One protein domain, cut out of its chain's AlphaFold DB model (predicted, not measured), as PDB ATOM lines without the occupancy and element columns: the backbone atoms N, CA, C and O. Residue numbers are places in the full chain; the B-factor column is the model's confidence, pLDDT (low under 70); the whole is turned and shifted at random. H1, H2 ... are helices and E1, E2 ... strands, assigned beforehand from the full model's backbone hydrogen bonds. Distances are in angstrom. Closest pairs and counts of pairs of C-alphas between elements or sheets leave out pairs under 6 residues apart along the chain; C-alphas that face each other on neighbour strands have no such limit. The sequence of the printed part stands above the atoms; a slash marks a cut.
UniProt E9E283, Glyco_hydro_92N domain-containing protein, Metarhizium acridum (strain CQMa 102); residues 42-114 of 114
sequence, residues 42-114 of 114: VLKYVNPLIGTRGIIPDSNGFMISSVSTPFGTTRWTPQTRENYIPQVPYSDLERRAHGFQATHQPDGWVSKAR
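Overview. This is residues 42 to 114 of the 114 residues of the protein "Glyco_hydro_92N domain-containing protein" of Metarhizium acridum (strain CQMa 102) (UniProt E9E283). This is a domain with little regular structure, mostly long loops, with one short two-stranded hairpin, E1 and E2, at one side of them and the small helix H1 at one end of the longest axis. The 73 printed residues hold H1, E1 and E2 in that order, 14 residues in all; the class is mixed, and the two-stranded sheet is antiparallel. The whole is compact, with a radius of gyration of the C-alphas of 11.9 A and spans of 34 by 25 by 21 A.

Arrangement. H1, residues 42 to 45, is apart from E2, residues 99 to 103. E1, residues 75 to 79, and E2 form a hairpin, antiparallel at 144 degrees. N 79 and O 99 are 2.8 A apart and N 77 and O 101 3.0 A, within hydrogen-bond range. H1 is too short for an O i to N i+4 pair; its one O i to N i+3 pair is within range.

Along the chain. H1 begins at C-alpha 42 (122.453, 161.547, 93.849). E1 is 12.4 A long. E2 is 12.7 A long and ends at C-alpha 103 (120.189, 138.801, 82.640).

Size, cuts and confidence. The printed part has no cut. Both links are long. Residues 55 to 59, 86 and 108 to 114 are under pLDDT 70.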
ATOM      1  N   VAL A  42     123.409 162.331  93.044       89.88
ATOM      2  CA  VAL A  42     122.453 161.547  93.849       89.88
ATOM      3  C   VAL A  42     122.746 160.043  93.851       89.88
ATOM      4  O   VAL A  42     122.292 159.344  94.754       89.88
ATOM      5  N   LEU A  43     123.548 159.532  92.906       87.94
ATOM      6  CA  LEU A  43     123.856 158.098  92.804       87.94
ATOM      7  C   LEU A  43     124.661 157.581  94.001       87.94
ATOM      8  O   LEU A  43     124.635 156.390  94.285       87.94
ATOM      9  N   LYS A  44     125.312 158.474  94.757       88.69
ATOM     10  CA  LYS A  44     126.007 158.132  96.008       88.69
ATOM     11  C   LYS A  44     125.096 157.519  97.081       88.69
ATOM     12  O   LYS A  44     125.601 156.906  98.012       88.69
ATOM     13  N   TYR A  45     123.777 157.707  96.974       90.56
ATOM     14  CA  TYR A  45     122.799 157.132  97.900       90.56
ATOM     15  C   TYR A  45     122.277 155.759  97.452       90.56
ATOM     16  O   TYR A  45     121.559 155.105  98.203       90.56
ATOM     17  N   VAL A  46     122.616 155.314  96.241       89.50
ATOM     18  CA  VAL A  46     122.177 154.021  95.713       89.50
ATOM     19  C   VAL A  46     123.114 152.932  96.223       89.50
ATOM     20  O   VAL A  46     124.315 152.966  95.965       89.50
ATOM     21  N   ASN A  47     122.555 151.938  96.911       90.75
ATOM     22  CA  ASN A  47     123.278 150.741  97.329       90.75
ATOM     23  C   ASN A  47     122.684 149.493  96.644       90.75
ATOM     24  O   ASN A  47     121.638 149.009  97.083       90.75
ATOM     25  N   PRO A  48     123.353 148.933  95.616       89.50
ATOM     26  CA  PRO A  48     122.903 147.726  94.913       89.50
ATOM     27  C   PRO A  48     122.876 146.445  95.764       89.50
ATOM     28  O   PRO A  48     122.423 145.411  95.283       89.50
ATOM     29  N   LEU A  49     123.388 146.487  96.999       89.62
ATOM     30  CA  LEU A  49     123.420 145.349  97.924       89.62
ATOM     31  C   LEU A  49     122.166 145.264  98.809       89.62
ATOM     32  O   LEU A  49     121.990 144.306  99.562       89.62
ATOM     33  N   ILE A  50     121.281 146.261  98.757       88.69
ATOM     34  CA  ILE A  50     120.017 146.201  99.491       88.69
ATOM     35  C   ILE A  50     119.158 145.078  98.893       88.69
ATOM     36  O   ILE A  50     118.933 145.025  97.688       88.69
ATOM     37  N   GLY A  51     118.690 144.163  99.746       85.94
ATOM     38  CA  GLY A  51     117.874 143.017  99.334       85.94
ATOM     39  C   GLY A  51     118.653 141.799  98.817       85.94
ATOM     40  O   GLY A  51     118.016 140.816  98.449       85.94
ATOM     41  N   THR A  52     119.994 141.810  98.832       84.44
ATOM     42  CA  THR A  52     120.841 140.687  98.353       84.44
ATOM     43  C   THR A  52     121.380 139.784  99.476       84.44
ATOM     44  O   THR A  52     121.967 138.726  99.223       84.44
ATOM     45  N   ARG A  53     121.202 140.193 100.739       79.88
ATOM     46  CA  ARG A  53     121.666 139.465 101.929       79.88
ATOM     47  C   ARG A  53     120.544 138.590 102.481       79.88
ATOM     48  O   ARG A  53     119.538 139.115 102.941       79.88
ATOM     49  N   GLY A  54     120.745 137.273 102.479       72.00
ATOM     50  CA  GLY A  54     119.850 136.291 103.097       72.00
ATOM     51  C   GLY A  54     120.575 134.962 103.303       72.00
ATOM     52  O   GLY A  54     121.263 134.491 102.398       72.00
ATOM     53  N   ILE A  55     120.470 134.391 104.507       68.12
ATOM     54  CA  ILE A  55     121.184 133.159 104.905       68.12
ATOM     55  C   ILE A  55     120.523 131.918 104.281       68.12
ATOM     56  O   ILE A  55     121.196 130.947 103.953       68.12
ATOM     57  N   ILE A  56     119.208 131.987 104.076       64.56
ATOM     58  CA  ILE A  56     118.361 130.960 103.458       64.56
ATOM     59  C   ILE A  56     117.780 131.567 102.163       64.56
ATOM     60  O   ILE A  56     117.585 132.790 102.144       64.56
ATOM     61  N   PRO A  57     117.523 130.786 101.090       58.72
ATOM     62  CA  PRO A  57     117.053 131.304  99.799       58.72
ATOM     63  C   PRO A  57     115.877 132.285  99.887       58.72
ATOM     64  O   PRO A  57     115.895 133.285  99.180       58.72
ATOM     65  N   ASP A  58     114.950 132.066 100.824       64.94
ATOM     66  CA  ASP A  58     113.732 132.877 100.984       64.94
ATOM     67  C   ASP A  58     113.892 134.090 101.915       64.94
ATOM     68  O   ASP A  58     112.967 134.870 102.118       64.94
ATOM     69  N   SER A  59     115.071 134.245 102.522       65.31
ATOM     70  CA  SER A  59     115.363 135.313 103.483       65.31
ATOM     71  C   SER A  59     115.987 136.551 102.830       65.31
ATOM     72  O   SER A  59     116.283 137.518 103.535       65.31
ATOM     73  N   ASN A  60     116.251 136.523 101.522       70.00
ATOM     74  CA  ASN A  60     116.702 137.694 100.774       70.00
ATOM     75  C   ASN A  60     115.488 138.424 100.165       70.00
ATOM     76  O   ASN A  60     114.400 137.873 100.052       70.00
ATOM     77  N   GLY A  61     115.661 139.684  99.766       73.44
ATOM     78  CA  GLY A  61     114.605 140.439  99.079       73.44
ATOM     79  C   GLY A  61     114.444 140.054  97.605       73.44
ATOM     80  O   GLY A  61     113.813 140.801  96.865       73.44
ATOM     81  N   PHE A  62     115.083 138.963  97.161       76.00
ATOM     82  CA  PHE A  62     115.186 138.512  95.770       76.00
ATOM     83  C   PHE A  62     115.669 139.586  94.780       76.00
ATOM     84  O   PHE A  62     115.417 139.500  93.576       76.00
ATOM     85  N   MET A  63     116.388 140.599  95.274       85.81
ATOM     86  CA  MET A  63     116.912 141.682  94.447       85.81
ATOM     87  C   MET A  63     118.181 141.247  93.721       85.81
ATOM     88  O   MET A  63     119.116 140.714  94.318       85.81
ATOM     89  N   ILE A  64     118.227 141.523  92.419       82.81
ATOM     90  CA  ILE A  64     119.398 141.282  91.577       82.81
ATOM     91  C   ILE A  64     120.233 142.560  91.539       82.81
ATOM     92  O   ILE A  64     119.769 143.591  91.040       82.81
ATOM     93  N   SER A  65     121.480 142.480  92.003       85.56
ATOM     94  CA  SER A  65     122.455 143.570  91.909       85.56
ATOM     95  C   SER A  65     122.803 143.822  90.437       85.56
ATOM     96  O   SER A  65     123.661 143.171  89.840       85.56
ATOM     97  N   SER A  66     122.049 144.726  89.815       87.31
ATOM     98  CA  SER A  66     122.082 144.970  88.374       87.31
ATOM     99  C   SER A  66     122.923 146.194  88.038       87.31
ATOM    100  O   SER A  66     122.763 147.252  88.644       87.31
ATOM    101  N   VAL A  67     123.752 146.072  87.006       92.38
ATOM    102  CA  VAL A  67     124.431 147.187  86.348       92.38
ATOM    103  C   VAL A  67     123.843 147.343  84.950       92.38
ATOM    104  O   VAL A  67     123.973 146.455  84.104       92.38
ATOM    105  N   SER A  68     123.165 148.465  84.714       92.50
ATOM    106  CA  SER A  68     122.639 148.856  83.407       92.50
ATOM    107  C   SER A  68     122.306 150.343  83.372       92.50
ATOM    108  O   SER A  68     122.223 151.007  84.405       92.50
ATOM    109  N   THR A  69     122.034 150.852  82.175       93.31
ATOM    110  CA  THR A  69     121.280 152.097  82.025       93.31
ATOM    111  C   THR A  69     119.826 151.902  82.483       93.31
ATOM    112  O   THR A  69     119.334 150.762  82.511       93.31
ATOM    113  N   PRO A  70     119.110 152.985  82.843       91.38
ATOM    114  CA  PRO A  70     117.673 152.920  83.087       91.38
ATOM    115  C   PRO A  70     116.951 152.297  81.885       91.38
ATOM    116  O   PRO A  70     117.149 152.738  80.755       91.38
ATOM    117  N   PHE A  71     116.145 151.261  82.134       91.00
ATOM    118  CA  PHE A  71     115.389 150.511  81.116       91.00
ATOM    119  C   PHE A  71     116.235 149.843  80.017       91.00
ATOM    120  O   PHE A  71     115.720 149.512  78.950       91.00
ATOM    121  N   GLY A  72     117.529 149.618  80.266       90.38
ATOM    122  CA  GLY A  72     118.386 148.878  79.345       90.38
ATOM    123  C   GLY A  72     117.871 147.456  79.109       90.38
ATOM    124  O   GLY A  72     117.476 146.765  80.049       90.38
ATOM    125  N   THR A  73     117.903 147.008  77.852       94.00
ATOM    126  CA  THR A  73     117.439 145.670  77.452       94.00
ATOM    127  C   THR A  73     118.168 144.562  78.205       94.00
ATOM    128  O   THR A  73     117.545 143.582  78.605       94.00
ATOM    129  N   THR A  74     119.471 144.730  78.432       92.44
ATOM    130  CA  THR A  74     120.324 143.761  79.121       92.44
ATOM    131  C   THR A  74     120.925 144.388  80.366       92.44
ATOM    132  O   THR A  74     121.460 145.499  80.324       92.44
ATOM    133  N   ARG A  75     120.866 143.645  81.472       92.81
ATOM    134  CA  ARG A  75     121.497 144.004  82.743       92.81
ATOM    135  C   ARG A  75     122.599 143.009  83.060       92.81
ATOM    136  O   ARG A  75     122.459 141.828  82.756       92.81
ATOM    137  N   TRP A  76     123.672 143.476  83.681       94.06
ATOM    138  CA  TRP A  76     124.766 142.618  84.132       94.06
ATOM    139  C   TRP A  76     124.717 142.462  85.643       94.06
ATOM    140  O   TRP A  76     124.512 143.443  86.355       94.06
ATOM    141  N   THR A  77     124.915 141.245  86.137       92.25
ATOM    142  CA  THR A  77     124.989 140.964  87.574       92.25
ATOM    143  C   THR A  77     126.171 140.043  87.869       92.25
ATOM    144  O   THR A  77     126.444 139.132  87.079       92.25
ATOM    145  N   PRO A  78     126.930 140.272  88.953       92.19
ATOM    146  CA  PRO A  78     127.910 139.298  89.414       92.19
ATOM    147  C   PRO A  78     127.211 137.992  89.802       92.19
ATOM    148  O   PRO A  78     126.201 138.001  90.497       92.19
ATOM    149  N   GLN A  79     127.764 136.862  89.380       91.31
ATOM    150  CA  GLN A  79     127.246 135.546  89.724       91.31
ATOM    151  C   GLN A  79     128.110 134.930  90.825       91.31
ATOM    152  O   GLN A  79     129.280 134.624  90.602       91.31
ATOM    153  N   THR A  80     127.540 134.738  92.011       90.50
ATOM    154  CA  THR A  80     128.198 134.087  93.158       90.50
ATOM    155  C   THR A  80     127.611 132.718  93.477       90.50
ATOM    156  O   THR A  80     128.221 131.955  94.219       90.50
ATOM    157  N   ARG A  81     126.432 132.398  92.929       85.31
ATOM    158  CA  ARG A  81     125.787 131.086  93.045       85.31
ATOM    159  C   ARG A  81     125.171 130.667  91.713       85.31
ATOM    160  O   ARG A  81     125.071 131.457  90.774       85.31
ATOM    161  N   GLU A  82     124.754 129.411  91.618       84.19
ATOM    162  CA  GLU A  82     123.958 128.958  90.479       84.19
ATOM    163  C   GLU A  82     122.590 129.661  90.472       84.19
ATOM    164  O   GLU A  82     121.981 129.870  91.525       84.19
ATOM    165  N   ASN A  83     122.143 130.056  89.279       81.06
ATOM    166  CA  ASN A  83     120.852 130.700  89.057       81.06
ATOM    167  C   ASN A  83     119.782 129.631  88.787       81.06
ATOM    168  O   ASN A  83     119.864 128.938  87.774       81.06
ATOM    169  N   TYR A  84     118.796 129.495  89.673       76.75
ATOM    170  CA  TYR A  84     117.677 128.545  89.568       76.75
ATOM    171  C   TYR A  84     116.531 129.002  90.483       76.75
ATOM    172  O   TYR A  84     116.798 129.718  91.432       76.75
ATOM    173  N   ILE A  85     115.275 128.592  90.273       74.75
ATOM    174  CA  ILE A  85     114.154 128.989  91.162       74.75
ATOM    175  C   ILE A  85     114.277 128.341  92.554       74.75
ATOM    176  O   ILE A  85     114.446 127.121  92.615       74.75
ATOM    177  N   PRO A  86     114.110 129.087  93.668       67.25
ATOM    178  CA  PRO A  86     113.746 130.515  93.783       67.25
ATOM    179  C   PRO A  86     114.948 131.470  93.970       67.25
ATOM    180  O   PRO A  86     114.815 132.600  94.431       67.25
ATOM    181  N   GLN A  87     116.155 131.018  93.666       76.81
ATOM    182  CA  GLN A  87     117.414 131.695  93.929       76.81
ATOM    183  C   GLN A  87     117.825 132.694  92.828       76.81
ATOM    184  O   GLN A  87     117.720 132.441  91.631       76.81
ATOM    185  N   VAL A  88     118.377 133.834  93.250       83.56
ATOM    186  CA  VAL A  88     119.023 134.825  92.373       83.56
ATOM    187  C   VAL A  88     120.523 134.530  92.205       83.56
ATOM    188  O   VAL A  88     121.137 133.961  93.111       83.56
ATOM    189  N   PRO A  89     121.159 134.948  91.093       86.69
ATOM    190  CA  PRO A  89     122.566 134.635  90.811       86.69
ATOM    191  C   PRO A  89     123.562 135.259  91.804       86.69
ATOM    192  O   PRO A  89     124.718 134.833  91.853       86.69
ATOM    193  N   TYR A  90     123.133 136.251  92.592       88.81
ATOM    194  CA  TYR A  90     123.989 137.020  93.489       88.81
ATOM    195  C   TYR A  90     123.543 136.956  94.952       88.81
ATOM    196  O   TYR A  90     122.379 137.193  95.271       88.81
ATOM    197  N   SER A  91     124.502 136.748  95.855       87.25
ATOM    198  CA  SER A  91     124.335 136.962  97.291       87.25
ATOM    199  C   SER A  91     125.571 137.638  97.883       87.25
ATOM    200  O   SER A  91     126.688 137.172  97.677       87.25
ATOM    201  N   ASP A  92     125.371 138.693  98.676       88.44
ATOM    202  CA  ASP A  92     126.454 139.427  99.361       88.44
ATOM    203  C   ASP A  92     127.106 138.626 100.510       88.44
ATOM    204  O   ASP A  92     128.145 139.007 101.046       88.44
ATOM    205  N   LEU A  93     126.528 137.480 100.893       86.81
ATOM    206  CA  LEU A  93     127.164 136.563 101.846       86.81
ATOM    207  C   LEU A  93     128.289 135.739 101.211       86.81
ATOM    208  O   LEU A  93     129.160 135.239 101.925       86.81
ATOM    209  N   GLU A  94     128.281 135.592  99.888       85.31
ATOM    210  CA  GLU A  94     129.252 134.764  99.194       85.31
ATOM    211  C   GLU A  94     130.581 135.478  98.989       85.31
ATOM    212  O   GLU A  94     130.657 136.664  98.670       85.31
ATOM    213  N   ARG A  95     131.666 134.719  99.145       90.19
ATOM    214  CA  ARG A  95     133.041 135.221  98.985       90.19
ATOM    215  C   ARG A  95     133.697 134.785  97.679       90.19
ATOM    216  O   ARG A  95     134.871 135.074  97.465       90.19
ATOM    217  N   ARG A  96     132.963 134.079  96.816       89.94
ATOM    218  CA  ARG A  96     133.438 133.602  95.515       89.94
ATOM    219  C   ARG A  96     132.502 134.090  94.420       89.94
ATOM    220  O   ARG A  96     131.288 133.994  94.555       89.94
ATOM    221  N   ALA A  97     133.088 134.599  93.342       90.62
ATOM    222  CA  ALA A  97     132.380 134.952  92.123       90.62
ATOM    223  C   ALA A  97     132.772 133.967  91.018       90.62
ATOM    224  O   ALA A  97     133.951 133.664  90.839       90.62
ATOM    225  N   HIS A  98     131.779 133.478  90.286       90.81
ATOM    226  CA  HIS A  98     131.944 132.620  89.115       90.81
ATOM    227  C   HIS A  98     132.106 133.435  87.826       90.81
ATOM    228  O   HIS A  98     132.654 132.934  86.848       90.81
ATOM    229  N   GLY A  99     131.650 134.690  87.823       93.62
ATOM    230  CA  GLY A  99     131.741 135.593  86.682       93.62
ATOM    231  C   GLY A  99     130.658 136.666  86.714       93.62
ATOM    232  O   GLY A  99     130.109 136.979  87.772       93.62
ATOM    233  N   PHE A 100     130.342 137.210  85.541       93.62
ATOM    234  CA  PHE A 100     129.255 138.164  85.337       93.62
ATOM    235  C   PHE A 100     128.239 137.579  84.360       93.62
ATOM    236  O   PHE A 100     128.608 137.101  83.288       93.62
ATOM    237  N   GLN A 101     126.963 137.639  84.724       91.62
ATOM    238  CA  GLN A 101     125.861 137.112  83.931       91.62
ATOM    239  C   GLN A 101     125.051 138.265  83.331       91.62
ATOM    240  O   GLN A 101     124.612 139.169  84.047       91.62
ATOM    241  N   ALA A 102     124.819 138.212  82.018       92.25
ATOM    242  CA  ALA A 102     123.798 139.017  81.359       92.25
ATOM    243  C   ALA A 102     122.417 138.436  81.689       92.25
ATOM    244  O   ALA A 102     122.188 137.238  81.518       92.25
ATOM    245  N   THR A 103     121.495 139.263  82.173       87.12
ATOM    246  CA  THR A 103     120.189 138.801  82.640       87.12
ATOM    247  C   THR A 103     119.044 139.717  82.222       87.12
ATOM    248  O   THR A 103     119.163 140.944  82.182       87.12
ATOM    249  N   HIS A 104     117.910 139.076  81.940       88.44
ATOM    250  CA  HIS A 104     116.601 139.697  81.737       88.44
ATOM    251  C   HIS A 104     115.637 139.376  82.892       88.44
ATOM    252  O   HIS A 104     114.494 139.823  82.884       88.44
ATOM    253  N   GLN A 105     116.094 138.616  83.893       80.56
ATOM    254  CA  GLN A 105     115.292 138.142  85.017       80.56
ATOM    255  C   GLN A 105     114.875 139.312  85.932       80.56
ATOM    256  O   GLN A 105     115.732 140.118  86.309       80.56
ATOM    257  N   PRO A 106     113.583 139.456  86.273       78.56
ATOM    258  CA  PRO A 106     113.119 140.498  87.187       78.56
ATOM    259  C   PRO A 106     113.442 140.185  88.659       78.56
ATOM    260  O   PRO A 106     113.847 141.097  89.375       78.56
ATOM    261  N   ASP A 107     113.317 138.920  89.082       75.50
ATOM    262  CA  ASP A 107     113.502 138.435  90.461       75.50
ATOM    263  C   ASP A 107     113.817 136.922  90.503       75.50
ATOM    264  O   ASP A 107     113.846 136.266  89.465       75.50
ATOM    265  N   GLY A 108     114.030 136.341  91.690       67.69
ATOM    266  CA  GLY A 108     114.331 134.908  91.881       67.69
ATOM    267  C   GLY A 108     113.224 133.919  91.479       67.69
ATOM    268  O   GLY A 108     113.508 132.739  91.269       67.69
ATOM    269  N   TRP A 109     111.981 134.380  91.320       67.69
ATOM    270  CA  TRP A 109     110.822 133.532  91.010       67.69
ATOM    271  C   TRP A 109     110.625 133.332  89.510       67.69
ATOM    272  O   TRP A 109     110.084 132.315  89.078       67.69
ATOM    273  N   VAL A 110     111.108 134.272  88.701       64.62
ATOM    274  CA  VAL A 110     111.029 134.219  87.241       64.62
ATOM    275  C   VAL A 110     112.373 133.762  86.668       64.62
ATOM    276  O   VAL A 110     113.060 134.504  85.969       64.62
ATOM    277  N   SER A 111     112.777 132.523  86.954       58.56
ATOM    278  CA  SER A 111     113.908 131.894  86.252       58.56
ATOM    279  C   SER A 111     113.400 130.967  85.144       58.56
ATOM    280  O   SER A 111     112.359 130.324  85.283       58.56
ATOM    281  N   LYS A 112     114.141 130.857  84.038       50.28
ATOM    282  CA  LYS A 112     113.901 129.787  83.069       50.28
ATOM    283  C   LYS A 112     114.483 128.497  83.655       50.28
ATOM    284  O   LYS A 112     115.703 128.354  83.710       50.28
ATOM    285  N   ALA A 113     113.618 127.580  84.098       37.25
ATOM    286  CA  ALA A 113     114.003 126.182  84.276       37.25
ATOM    287  C   ALA A 113     114.603 125.678  82.954       37.25
ATOM    288  O   ALA A 113     114.116 126.059  81.884       37.25
ATOM    289  N   ARG A 114     115.692 124.906  83.030       38.88
ATOM    290  CA  ARG A 114     116.293 124.288  81.841       38.88
ATOM    291  C   ARG A 114     115.254 123.503  81.048       38.88
ATOM    292  O   ARG A 114     114.424 122.829  81.696       38.88
TER     293      ARG A 114